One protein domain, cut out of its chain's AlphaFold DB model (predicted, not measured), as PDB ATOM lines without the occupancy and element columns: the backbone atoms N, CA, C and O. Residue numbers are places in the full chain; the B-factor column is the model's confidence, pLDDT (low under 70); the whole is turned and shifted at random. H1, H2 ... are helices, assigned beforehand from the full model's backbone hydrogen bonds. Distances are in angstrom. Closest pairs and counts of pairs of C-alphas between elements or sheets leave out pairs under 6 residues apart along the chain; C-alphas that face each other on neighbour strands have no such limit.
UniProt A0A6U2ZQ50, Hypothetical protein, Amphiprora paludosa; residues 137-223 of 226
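AT A GLANCE: This is residues 137 to 223 of the 226 residues of the protein "Hypothetical protein" of Amphiprora paludosa (UniProt A0A6U2ZQ50). Two long helices, H1 and H6, form a wide, uneven V, with the last residues of H1 near the first of H6, and the short helices and loops between them in the chain fill out the body. H3 packs on the first part of H1, H2 and H5 pack on the first part of H6, and residues 213 to 223, mostly the far part of H6, stick out as an arm. The printed part has 87 residues, with six named helices, H1 to H6 in chain order, and no named strand; the class is all helix, with 62 residues in the helices. The whole is only just compact, close to loose, with a radius of gyration of the C-alphas of 14.1 A, and is elongated, spanning 52 by 28 by 18 A.

HOW THE PARTS SIT: H1, residues 137 to 156, touches H3, residues 177 to 183, with residues 139 to 144 alone. Their closest C-alphas, of Ser 140 and Ser 178, are 6.2 A apart, and the helices run opposite ways at a steep tilt of 61 degrees. H2, residues 164 to 169, is close to H1 but not clearly touching it, with the C-alphas of Val 155 and Ala 167 closest at 6.1 A. H6, residues 204 to 221, touches H2 with residues 204 to 211 alone, about perpendicular at 83 degrees; the closest C-alphas, of Val 166 and Gly 208, are 5.4 A apart. H4, residues 185 to 188, and H5, residues 190 to 196, only just touch, with 3 pairs of C-alphas within 8 A, and only at the corner by their link; the closest C-alphas, of Cys 186 and Met 193, are 5.7 A apart. H5 touches residues 204 to 207 of H6 alone, about perpendicular at 79 degrees, with the C-alphas of Thr 195 and Leu 207 closest at 6.1 A. H1 and H6 are close but not clearly touching; their closest C-alphas, of Val 155 and Cys 204, are 7.4 A apart. Among the pairs that are apart are H1 and H5, and H3 and H6. Every O i to N i+4 pair is within hydrogen-bond range in H2 and H3, against 14 of 16 in H1, 2 of 3 in H5 and 12 of 14 in H6; H4 is too short for such a pair, and its one O i to N i+3 pair is within range.

IN THESE COORDINATES: H1 begins at C-alpha 137 (43.330, 3.713, -64.690) and measures 27.2 A from first to last C-alpha. H3 begins at C-alpha 177 (49.827, 11.115, -54.784). H6 measures 26.4 A and ends at C-alpha 221 (64.315, 32.422, -34.134).

THE WHOLE: The two C-alphas farthest apart, of Ala 138 and Arg 223, are 52.3 A from each other. Without residues 213 to 223, which stand free, the body of 76 residues spans 35 by 23 by 17 A. The printed part has no cut, and no link is long; those from H3 to H4 and from H4 to H5 are tight. The mean pLDDT of the printed part is 82.6, and residues 137 to 140 and residue 223 are under 70.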
ATOM      1  N   PHE A 137      43.800   2.317 -64.646       48.56
ATOM      2  CA  PHE A 137      43.330   3.713 -64.690       48.56
ATOM      3  C   PHE A 137      41.956   3.943 -64.039       48.56
ATOM      4  O   PHE A 137      41.645   5.064 -63.635       48.56
ATOM      5  N   ALA A 138      41.142   2.894 -63.875       49.97
ATOM      6  CA  ALA A 138      39.785   3.013 -63.334       49.97
ATOM      7  C   ALA A 138      39.759   3.418 -61.848       49.97
ATOM      8  O   ALA A 138      38.889   4.180 -61.418       49.97
ATOM      9  N   ASN A 139      40.733   2.951 -61.062       57.47
ATOM     10  CA  ASN A 139      40.822   3.284 -59.640       57.47
ATOM     11  C   ASN A 139      41.264   4.742 -59.452       57.47
ATOM     12  O   ASN A 139      40.675   5.473 -58.654       57.47
ATOM     13  N   SER A 140      42.232   5.195 -60.249       62.16
ATOM     14  CA  SER A 140      42.754   6.564 -60.214       62.16
ATOM     15  C   SER A 140      41.669   7.608 -60.492       62.16
ATOM     16  O   SER A 140      41.604   8.621 -59.800       62.16
ATOM     17  N   GLU A 141      40.752   7.346 -61.431       70.19
ATOM     18  CA  GLU A 141      39.638   8.259 -61.729       70.19
ATOM     19  C   GLU A 141      38.686   8.436 -60.531       70.19
ATOM     20  O   GLU A 141      38.257   9.553 -60.222       70.19
ATOM     21  N   GLN A 142      38.363   7.349 -59.822       71.69
ATOM     22  CA  GLN A 142      37.510   7.416 -58.630       71.69
ATOM     23  C   GLN A 142      38.176   8.215 -57.508       71.69
ATOM     24  O   GLN A 142      37.507   9.003 -56.829       71.69
ATOM     25  N   PHE A 143      39.490   8.060 -57.339       75.12
ATOM     26  CA  PHE A 143      40.256   8.824 -56.359       75.12
ATOM     27  C   PHE A 143      40.336  10.306 -56.714       75.12
ATOM     28  O   PHE A 143      40.032  11.125 -55.852       75.12
ATOM     29  N   ILE A 144      40.609  10.660 -57.973       73.62
ATOM     30  CA  ILE A 144      40.614  12.060 -58.428       73.62
ATOM     31  C   ILE A 144      39.261  12.721 -58.130       73.62
ATOM     32  O   ILE A 144      39.201  13.747 -57.453       73.62
ATOM     33  N   LYS A 145      38.147  12.073 -58.501       76.31
ATOM     34  CA  LYS A 145      36.789  12.576 -58.208       76.31
ATOM     35  C   LYS A 145      36.504  12.700 -56.705       76.31
ATOM     36  O   LYS A 145      35.768  13.591 -56.275       76.31
ATOM     37  N   SER A 146      37.032  11.780 -55.901       80.75
ATOM     38  CA  SER A 146      36.898  11.781 -54.438       80.75
ATOM     39  C   SER A 146      37.683  12.932 -53.801       80.75
ATOM     40  O   SER A 146      37.164  13.601 -52.901       80.75
ATOM     41  N   THR A 147      38.896  13.195 -54.286       81.94
ATOM     42  CA  THR A 147      39.751  14.304 -53.854       81.94
ATOM     43  C   THR A 147      39.154  15.653 -54.245       81.94
ATOM     44  O   THR A 147      39.037  16.523 -53.384       81.94
ATOM     45  N   ASP A 148      38.659  15.804 -55.475       79.62
ATOM     46  CA  ASP A 148      37.991  17.033 -55.923       79.62
ATOM     47  C   ASP A 148      36.758  17.350 -55.075       79.62
ATOM     48  O   ASP A 148      36.565  18.478 -54.613       79.62
ATOM     49  N   ARG A 149      35.939  16.328 -54.792       79.75
ATOM     50  CA  ARG A 149      34.770  16.469 -53.916       79.75
ATOM     51  C   ARG A 149      35.166  16.942 -52.523       79.75
ATOM     52  O   ARG A 149      34.478  17.796 -51.964       79.75
ATOM     53  N   TYR A 150      36.235  16.379 -51.967       86.00
ATOM     54  CA  TYR A 150      36.754  16.778 -50.665       86.00
ATOM     55  C   TYR A 150      37.228  18.238 -50.682       86.00
ATOM     56  O   TYR A 150      36.787  19.027 -49.846       86.00
ATOM     57  N   MET A 151      38.035  18.635 -51.667       83.56
ATOM     58  CA  MET A 151      38.517  20.014 -51.780       83.56
ATOM     59  C   MET A 151      37.360  21.009 -51.900       83.56
ATOM     60  O   MET A 151      37.322  22.001 -51.176       83.56
ATOM     61  N   TYR A 152      36.358  20.718 -52.731       77.00
ATOM     62  CA  TYR A 152      35.225  21.622 -52.915       77.00
ATOM     63  C   TYR A 152      34.317  21.705 -51.679       77.00
ATOM     64  O   TYR A 152      34.046  22.797 -51.179       77.00
ATOM     65  N   ARG A 153      33.846  20.564 -51.157       80.06
ATOM     66  CA  ARG A 153      32.805  20.539 -50.107       80.06
ATOM     67  C   ARG A 153      33.353  20.727 -48.699       80.06
ATOM     68  O   ARG A 153      32.623  21.182 -47.819       80.06
ATOM     69  N   ASN A 154      34.597  20.328 -48.458       82.06
ATOM     70  CA  ASN A 154      35.164  20.328 -47.117       82.06
ATOM     71  C   ASN A 154      36.138  21.479 -46.918       82.06
ATOM     72  O   ASN A 154      36.105  22.052 -45.837       82.06
ATOM     73  N   VAL A 155      36.958  21.809 -47.917       82.94
ATOM     74  CA  VAL A 155      38.017  22.819 -47.782       82.94
ATOM     75  C   VAL A 155      37.505  24.187 -48.225       82.94
ATOM     76  O   VAL A 155      37.375  25.087 -47.402       82.94
ATOM     77  N   TYR A 156      37.120  24.335 -49.493       79.38
ATOM     78  CA  TYR A 156      36.741  25.637 -50.050       79.38
ATOM     79  C   TYR A 156      35.385  26.146 -49.556       79.38
ATOM     80  O   TYR A 156      35.240  27.334 -49.288       79.38
ATOM     81  N   ALA A 157      34.395  25.265 -49.389       77.19
ATOM     82  CA  ALA A 157      33.070  25.655 -48.905       77.19
ATOM     83  C   ALA A 157      33.017  25.967 -47.394       77.19
ATOM     84  O   ALA A 157      31.956  26.328 -46.891       77.19
ATOM     85  N   LYS A 158      34.121  25.801 -46.644       79.88
ATOM     86  CA  LYS A 158      34.148  25.982 -45.179       79.88
ATOM     87  C   LYS A 158      35.290  26.903 -44.727       79.88
ATOM     88  O   LYS A 158      36.167  26.454 -43.984       79.88
ATOM     89  N   PRO A 159      35.259  28.197 -45.096       73.75
ATOM     90  CA  PRO A 159      36.334  29.149 -44.793       73.75
ATOM     91  C   PRO A 159      36.573  29.353 -43.289       73.75
ATOM     92  O   PRO A 159      37.693  29.618 -42.872       73.75
ATOM     93  N   GLN A 160      35.552  29.156 -42.445       79.44
ATOM     94  CA  GLN A 160      35.713  29.211 -40.984       79.44
ATOM     95  C   GLN A 160      36.566  28.058 -40.426       79.44
ATOM     96  O   GLN A 160      37.177  28.189 -39.372       79.44
ATOM     97  N   ARG A 161      36.600  26.912 -41.121       81.12
ATOM     98  CA  ARG A 161      37.357  25.721 -40.708       81.12
ATOM     99  C   ARG A 161      38.713  25.628 -41.402       81.12
ATOM    100  O   ARG A 161      39.642  25.055 -40.840       81.12
ATOM    101  N   TYR A 162      38.811  26.172 -42.608       80.62
ATOM    102  CA  TYR A 162      40.026  26.196 -43.408       80.62
ATOM    103  C   TYR A 162      40.321  27.643 -43.795       80.62
ATOM    104  O   TYR A 162      39.746  28.132 -44.769       80.62
ATOM    105  N   PRO A 163      41.198  28.326 -43.038       83.62
ATOM    106  CA  PRO A 163      41.699  29.637 -43.420       83.62
ATOM    107  C   PRO A 163      42.272  29.621 -44.842       83.62
ATOM    108  O   PRO A 163      42.757  28.590 -45.320       83.62
ATOM    109  N   THR A 164      42.204  30.761 -45.530       76.81
ATOM    110  CA  THR A 164      42.553  30.871 -46.956       76.81
ATOM    111  C   THR A 164      43.967  30.380 -47.261       76.81
ATOM    112  O   THR A 164      44.178  29.702 -48.261       76.81
ATOM    113  N   ASP A 165      44.932  30.657 -46.388       79.38
ATOM    114  CA  ASP A 165      46.315  30.196 -46.521       79.38
ATOM    115  C   ASP A 165      46.434  28.666 -46.435       79.38
ATOM    116  O   ASP A 165      47.138  28.062 -47.244       79.38
ATOM    117  N   VAL A 166      45.687  28.023 -45.534       85.81
ATOM    118  CA  VAL A 166      45.607  26.555 -45.445       85.81
ATOM    119  C   VAL A 166      44.948  25.967 -46.694       85.81
ATOM    120  O   VAL A 166      45.429  24.978 -47.245       85.81
ATOM    121  N   ALA A 167      43.859  26.575 -47.168       78.56
ATOM    122  CA  ALA A 167      43.143  26.112 -48.355       78.56
ATOM    123  C   ALA A 167      43.984  26.229 -49.640       78.56
ATOM    124  O   ALA A 167      43.888  25.358 -50.507       78.56
ATOM    125  N   LEU A 168      44.813  27.272 -49.754       78.50
ATOM    126  CA  LEU A 168      45.734  27.477 -50.876       78.50
ATOM    127  C   LEU A 168      46.911  26.500 -50.852       78.50
ATOM    128  O   LEU A 168      47.320  26.008 -51.901       78.50
ATOM    129  N   GLN A 169      47.443  26.198 -49.669       83.94
ATOM    130  CA  GLN A 169      48.583  25.293 -49.525       83.94
ATOM    131  C   GLN A 169      48.188  23.814 -49.512       83.94
ATOM    132  O   GLN A 169      49.051  22.942 -49.640       83.94
ATOM    133  N   CYS A 170      46.895  23.503 -49.387       88.50
ATOM    134  CA  CYS A 170      46.428  22.132 -49.476       88.50
ATOM    135  C   CYS A 170      46.372  21.648 -50.932       88.50
ATOM    136  O   CYS A 170      45.326  21.652 -51.582       88.50
ATOM    137  N   VAL A 171      47.523  21.202 -51.429       85.50
ATOM    138  CA  VAL A 171      47.711  20.663 -52.779       85.50
ATOM    139  C   VAL A 171      48.453  19.328 -52.729       85.50
ATOM    140  O   VAL A 171      49.201  19.049 -51.791       85.50
ATOM    141  N   ASN A 172      48.248  18.487 -53.743       86.69
ATOM    142  CA  ASN A 172      49.122  17.340 -53.972       86.69
ATOM    143  C   ASN A 172      50.438  17.866 -54.559       86.69
ATOM    144  O   ASN A 172      50.435  18.438 -55.645       86.69
ATOM    145  N   LYS A 173      51.548  17.695 -53.839       87.44
ATOM    146  CA  LYS A 173      52.881  18.160 -54.256       87.44
ATOM    147  C   LYS A 173      53.562  17.214 -55.246       87.44
ATOM    148  O   LYS A 173      54.524  17.607 -55.895       87.44
ATOM    149  N   PHE A 174      53.059  15.986 -55.368       86.31
ATOM    150  CA  PHE A 174      53.591  14.952 -56.249       86.31
ATOM    151  C   PHE A 174      52.503  14.423 -57.185       86.31
ATOM    152  O   PHE A 174      51.344  14.279 -56.787       86.31
ATOM    153  N   ALA A 175      52.888  14.099 -58.422       83.19
ATOM    154  CA  ALA A 175      51.983  13.509 -59.411       83.19
ATOM    155  C   ALA A 175      51.453  12.135 -58.956       83.19
ATOM    156  O   ALA A 175      50.283  11.814 -59.168       83.19
ATOM    157  N   ASP A 176      52.285  11.382 -58.235       85.19
ATOM    158  CA  ASP A 176      51.993  10.019 -57.789       85.19
ATOM    159  C   ASP A 176      51.115   9.959 -56.532       85.19
ATOM    160  O   ASP A 176      50.760   8.870 -56.085       85.19
ATOM    161  N   CYS A 177      50.688  11.100 -55.971       89.12
ATOM    162  CA  CYS A 177      49.827  11.115 -54.784       89.12
ATOM    163  C   CYS A 177      48.574  10.237 -54.965       89.12
ATOM    164  O   CYS A 177      48.180   9.537 -54.036       89.12
ATOM    165  N   SER A 178      47.964  10.226 -56.154       86.38
ATOM    166  CA  SER A 178      46.799   9.377 -56.444       86.38
ATOM    167  C   SER A 178      47.132   7.885 -56.350       86.38
ATOM    168  O   SER A 178      46.351   7.118 -55.789       86.38
ATOM    169  N   GLN A 179      48.304   7.481 -56.847       84.12
ATOM    170  CA  GLN A 179      48.782   6.105 -56.770       84.12
ATOM    171  C   GLN A 179      49.138   5.728 -55.328       84.12
ATOM    172  O   GLN A 179      48.633   4.735 -54.811       84.12
ATOM    173  N   TRP A 180      49.918   6.549 -54.630       89.00
ATOM    174  CA  TRP A 180      50.323   6.279 -53.249       89.00
ATOM    175  C   TRP A 180      49.127   6.134 -52.305       89.00
ATOM    176  O   TRP A 180      49.122   5.279 -51.419       89.00
ATOM    177  N   VAL A 181      48.056   6.905 -52.520       88.75
ATOM    178  CA  VAL A 181      46.808   6.702 -51.775       88.75
ATOM    179  C   VAL A 181      46.176   5.343 -52.075       88.75
ATOM    180  O   VAL A 181      45.764   4.670 -51.130       88.75
ATOM    181  N   THR A 182      46.133   4.906 -53.340       85.81
ATOM    182  CA  THR A 182      45.615   3.566 -53.693       85.81
ATOM    183  C   THR A 182      46.447   2.443 -53.080       85.81
ATOM    184  O   THR A 182      45.908   1.405 -52.707       85.81
ATOM    185  N   GLU A 183      47.745   2.675 -52.907       88.88
ATOM    186  CA  GLU A 183      48.660   1.733 -52.275       88.88
ATOM    187  C   GLU A 183      48.532   1.729 -50.745       88.88
ATOM    188  O   GLU A 183      49.025   0.803 -50.107       88.88
ATOM    189  N   GLY A 184      47.840   2.703 -50.142       92.62
ATOM    190  CA  GLY A 184      47.608   2.784 -48.697       92.62
ATOM    191  C   GLY A 184      48.617   3.647 -47.934       92.62
ATOM    192  O   GLY A 184      48.691   3.565 -46.703       92.62
ATOM    193  N   GLU A 185      49.371   4.508 -48.620       95.12
ATOM    194  CA  GLU A 185      50.397   5.360 -48.001       95.12
ATOM    195  C   GLU A 185      49.826   6.353 -46.985       95.12
ATOM    196  O   GLU A 185      50.517   6.721 -46.041       95.12
ATOM    197  N   CYS A 186      48.545   6.733 -47.076       95.06
ATOM    198  CA  CYS A 186      47.918   7.556 -46.033       95.06
ATOM    199  C   CYS A 186      47.973   6.903 -44.640       95.06
ATOM    200  O   CYS A 186      47.929   7.611 -43.635       95.06
ATOM    201  N   ILE A 187      48.025   5.566 -44.582       96.44
ATOM    202  CA  ILE A 187      48.079   4.784 -43.342       96.44
ATOM    203  C   ILE A 187      49.516   4.356 -43.043       96.44
ATOM    204  O   ILE A 187      49.948   4.465 -41.899       96.44
ATOM    205  N   ARG A 188      50.258   3.883 -44.056       97.56
ATOM    206  CA  ARG A 188      51.643   3.410 -43.878       97.56
ATOM    207  C   ARG A 188      52.633   4.542 -43.628       97.56
ATOM    208  O   ARG A 188      53.547   4.378 -42.827       97.56
ATOM    209  N   ASN A 189      52.435   5.684 -44.279       96.31
ATOM    210  CA  ASN A 189      53.313   6.845 -44.203       96.31
ATOM    211  C   ASN A 189      52.518   8.148 -43.975       96.31
ATOM    212  O   ASN A 189      52.522   9.071 -44.801       96.31
ATOM    213  N   PRO A 190      51.810   8.253 -42.835       95.00
ATOM    214  CA  PRO A 190      50.873   9.340 -42.593       95.00
ATOM    215  C   PRO A 190      51.577  10.693 -42.476       95.00
ATOM    216  O   PRO A 190      51.009  11.700 -42.884       95.00
ATOM    217  N   SER A 191      52.800  10.728 -41.937       93.06
ATOM    218  CA  SER A 191      53.566  11.969 -41.768       93.06
ATOM    219  C   SER A 191      53.881  12.617 -43.119       93.06
ATOM    220  O   SER A 191      53.541  13.776 -43.351       93.06
ATOM    221  N   PHE A 192      54.435  11.842 -44.057       94.12
ATOM    222  CA  PHE A 192      54.737  12.334 -45.398       94.12
ATOM    223  C   PHE A 192      53.465  12.710 -46.160       94.12
ATOM    224  O   PHE A 192      53.368  13.800 -46.726       94.12
ATOM    225  N   MET A 193      52.471  11.823 -46.157       95.06
ATOM    226  CA  MET A 193      51.279  12.000 -46.977       95.06
ATOM    227  C   MET A 193      50.404  13.164 -46.512       95.06
ATOM    228  O   MET A 193      49.853  13.876 -47.348       95.06
ATOM    229  N   LYS A 194      50.312  13.416 -45.200       93.56
ATOM    230  CA  LYS A 194      49.501  14.520 -44.664       93.56
ATOM    231  C   LYS A 194      49.994  15.902 -45.080       93.56
ATOM    232  O   LYS A 194      49.181  16.819 -45.117       93.56
ATOM    233  N   THR A 195      51.278  16.035 -45.400       89.69
ATOM    234  CA  THR A 195      51.905  17.317 -45.761       89.69
ATOM    235  C   THR A 195      52.144  17.439 -47.264       89.69
ATOM    236  O   THR A 195      52.089  18.536 -47.819       89.69
ATOM    237  N   ASN A 196      52.400  16.319 -47.944       89.94
ATOM    238  CA  ASN A 196      52.762  16.303 -49.362       89.94
ATOM    239  C   ASN A 196      51.625  15.873 -50.293       89.94
ATOM    240  O   ASN A 196      51.630  16.228 -51.465       89.94
ATOM    241  N   CYS A 197      50.639  15.144 -49.780       95.06
ATOM    242  CA  CYS A 197      49.486  14.640 -50.526       95.06
ATOM    243  C   CYS A 197      48.189  14.877 -49.734       95.06
ATOM    244  O   CYS A 197      47.291  14.029 -49.689       95.06
ATOM    245  N   ALA A 198      48.106  16.030 -49.063       94.75
ATOM    246  CA  ALA A 198      47.052  16.335 -48.102       94.75
ATOM    247  C   ALA A 198      45.629  16.242 -48.696       94.75
ATOM    248  O   ALA A 198      44.760  15.653 -48.047       94.75
ATOM    249  N   PRO A 199      45.357  16.724 -49.927       92.94
ATOM    250  CA  PRO A 199      44.064  16.511 -50.574       92.94
ATOM    251  C   PRO A 199      43.741  15.034 -50.809       92.94
ATOM    252  O   PRO A 199      42.621  14.596 -50.543       92.94
ATOM    253  N   ALA A 200      44.715  14.257 -51.296       93.00
ATOM    254  CA  ALA A 200      44.524  12.845 -51.609       93.00
ATOM    255  C   ALA A 200      44.186  12.025 -50.351       93.00
ATOM    256  O   ALA A 200      43.264  11.209 -50.374       93.00
ATOM    257  N   CYS A 201      44.846  12.319 -49.227       94.69
ATOM    258  CA  CYS A 201      44.556  11.704 -47.927       94.69
ATOM    259  C   CYS A 201      43.451  12.401 -47.121       94.69
ATOM    260  O   CYS A 201      43.187  12.014 -45.983       94.69
ATOM    261  N   LYS A 202      42.789  13.414 -47.694       93.88
ATOM    262  CA  LYS A 202      41.710  14.183 -47.057       93.88
ATOM    263  C   LYS A 202      42.111  14.814 -45.717       93.88
ATOM    264  O   LYS A 202      41.320  14.862 -44.774       93.88
ATOM    265  N   SER A 203      43.340  15.315 -45.637       94.06
ATOM    266  CA  SER A 203      43.988  15.767 -44.406       94.06
ATOM    267  C   SER A 203      44.431  17.233 -44.429       94.06
ATOM    268  O   SER A 203      45.338  17.598 -43.686       94.06
ATOM    269  N   CYS A 204      43.791  18.101 -45.223       90.75
ATOM    270  CA  CYS A 204      44.111  19.538 -45.263       90.75
ATOM    271  C   CYS A 204      44.071  20.216 -43.887       90.75
ATOM    272  O   CYS A 204      44.734  21.224 -43.680       90.75
ATOM    273  N   SER A 205      43.299  19.685 -42.934       87.38
ATOM    274  CA  SER A 205      43.202  20.263 -41.590       87.38
ATOM    275  C   SER A 205      44.497  20.086 -40.806       87.38
ATOM    276  O   SER A 205      44.864  20.977 -40.052       87.38
ATOM    277  N   ALA A 206      45.212  18.978 -41.033       84.12
ATOM    278  CA  ALA A 206      46.515  18.741 -40.422       84.12
ATOM    279  C   ALA A 206      47.553  19.749 -40.933       84.12
ATOM    280  O   ALA A 206      48.407  20.190 -40.175       84.12
ATOM    281  N   LEU A 207      47.438  20.185 -42.195       81.50
ATOM    282  CA  LEU A 207      48.311  21.212 -42.765       81.50
ATOM    283  C   LEU A 207      48.218  22.536 -41.986       81.50
ATOM    284  O   LEU A 207      49.229  23.187 -41.750       81.50
ATOM    285  N   GLY A 208      47.014  22.910 -41.542       78.88
ATOM    286  CA  GLY A 208      46.805  24.115 -40.739       78.88
ATOM    287  C   GLY A 208      47.456  24.058 -39.356       78.88
ATOM    288  O   GLY A 208      47.822  25.100 -38.824       78.88
ATOM    289  N   GLU A 209      47.631  22.867 -38.782       79.06
ATOM    290  CA  GLU A 209      48.375  22.685 -37.530       79.06
ATOM    291  C   GLU A 209      49.881  22.843 -37.774       79.06
ATOM    292  O   GLU A 209      50.530  23.617 -37.075       79.06
ATOM    293  N   PHE A 210      50.411  22.225 -38.837       77.75
ATOM    294  CA  PHE A 210      51.823  22.359 -39.215       77.75
ATOM    295  C   PHE A 210      52.226  23.808 -39.534       77.75
ATOM    296  O   PHE A 210      53.268  24.271 -39.073       77.75
ATOM    297  N   LEU A 211      51.397  24.549 -40.276       77.31
ATOM    298  CA  LEU A 211      51.689  25.940 -40.653       77.31
ATOM    299  C   LEU A 211      51.662  26.915 -39.471       77.31
ATOM    300  O   LEU A 211      52.318  27.954 -39.516       77.31
ATOM    301  N   LYS A 212      50.905  26.605 -38.414       81.00
ATOM    302  CA  LYS A 212      50.948  27.382 -37.170       81.00
ATOM    303  C   LYS A 212      52.270  27.155 -36.452       81.00
ATOM    304  O   LYS A 212      52.963  28.121 -36.158       81.00
ATOM    305  N   THR A 213      52.658  25.890 -36.289       80.06
ATOM    306  CA  THR A 213      53.909  25.536 -35.610       80.06
ATOM    307  C   THR A 213      55.152  26.056 -36.335       80.06
ATOM    308  O   THR A 213      56.099  26.474 -35.680       80.06
ATOM    309  N   SER A 214      55.159  26.095 -37.675       77.38
ATOM    310  CA  SER A 214      56.301  26.629 -38.430       77.38
ATOM    311  C   SER A 214      56.445  28.145 -38.276       77.38
ATOM    312  O   SER A 214      57.550  28.632 -38.082       77.38
ATOM    313  N   ARG A 215      55.330  28.888 -38.289       78.94
ATOM    314  CA  ARG A 215      55.334  30.344 -38.064       78.94
ATOM    315  C   ARG A 215      55.756  30.711 -36.644       78.94
ATOM    316  O   ARG A 215      56.414  31.725 -36.447       78.94
ATOM    317  N   GLU A 216      55.352  29.913 -35.660       80.38
ATOM    318  CA  GLU A 216      55.754  30.096 -34.262       80.38
ATOM    319  C   GLU A 216      57.260  29.869 -34.087       80.38
ATOM    320  O   GLU A 216      57.917  30.694 -33.460       80.38
ATOM    321  N   ALA A 217      57.817  28.830 -34.719       76.12
ATOM    322  CA  ALA A 217      59.256  28.570 -34.714       76.12
ATOM    323  C   ALA A 217      60.064  29.700 -35.383       76.12
ATOM    324  O   ALA A 217      61.036  30.186 -34.810       76.12
ATOM    325  N   GLU A 218      59.623  30.184 -36.549       74.62
ATOM    326  CA  GLU A 218      60.248  31.324 -37.242       74.62
ATOM    327  C   GLU A 218      60.174  32.624 -36.413       74.62
ATOM    328  O   GLU A 218      61.080  33.456 -36.455       74.62
ATOM    329  N   ALA A 219      59.100  32.829 -35.645       77.12
ATOM    330  CA  ALA A 219      58.931  34.007 -34.789       77.12
ATOM    331  C   ALA A 219      59.760  33.960 -33.492       77.12
ATOM    332  O   ALA A 219      59.911  34.991 -32.830       77.12
ATOM    333  N   GLU A 220      60.244  32.784 -33.097       76.19
ATOM    334  CA  GLU A 220      61.140  32.603 -31.956       76.19
ATOM    335  C   GLU A 220      62.598  32.790 -32.388       76.19
ATOM    336  O   GLU A 220      63.310  33.578 -31.774       76.19
ATOM    337  N   GLU A 221      62.988  32.222 -33.532       72.94
ATOM    338  CA  GLU A 221      64.315  32.422 -34.134       72.94
ATOM    339  C   GLU A 221      64.608  33.906 -34.429       72.94
ATOM    340  O   GLU A 221      65.668  34.416 -34.078       72.94
ATOM    341  N   ASN A 222      63.629  34.655 -34.952       71.94
ATOM    342  CA  ASN A 222      63.776  36.095 -35.210       71.94
ATOM    343  C   ASN A 222      63.785  36.975 -33.943       71.94
ATOM    344  O   ASN A 222      64.008  38.184 -34.032       71.94
ATOM    345  N   ARG A 223      63.478  36.415 -32.767       68.62
ATOM    346  CA  ARG A 223      63.458  37.157 -31.496       68.62
ATOM    347  C   ARG A 223      64.802  37.111 -30.774       68.62
ATOM    348  O   ARG A 223      65.073  38.010 -29.989       68.62
TER     349      ARG A 223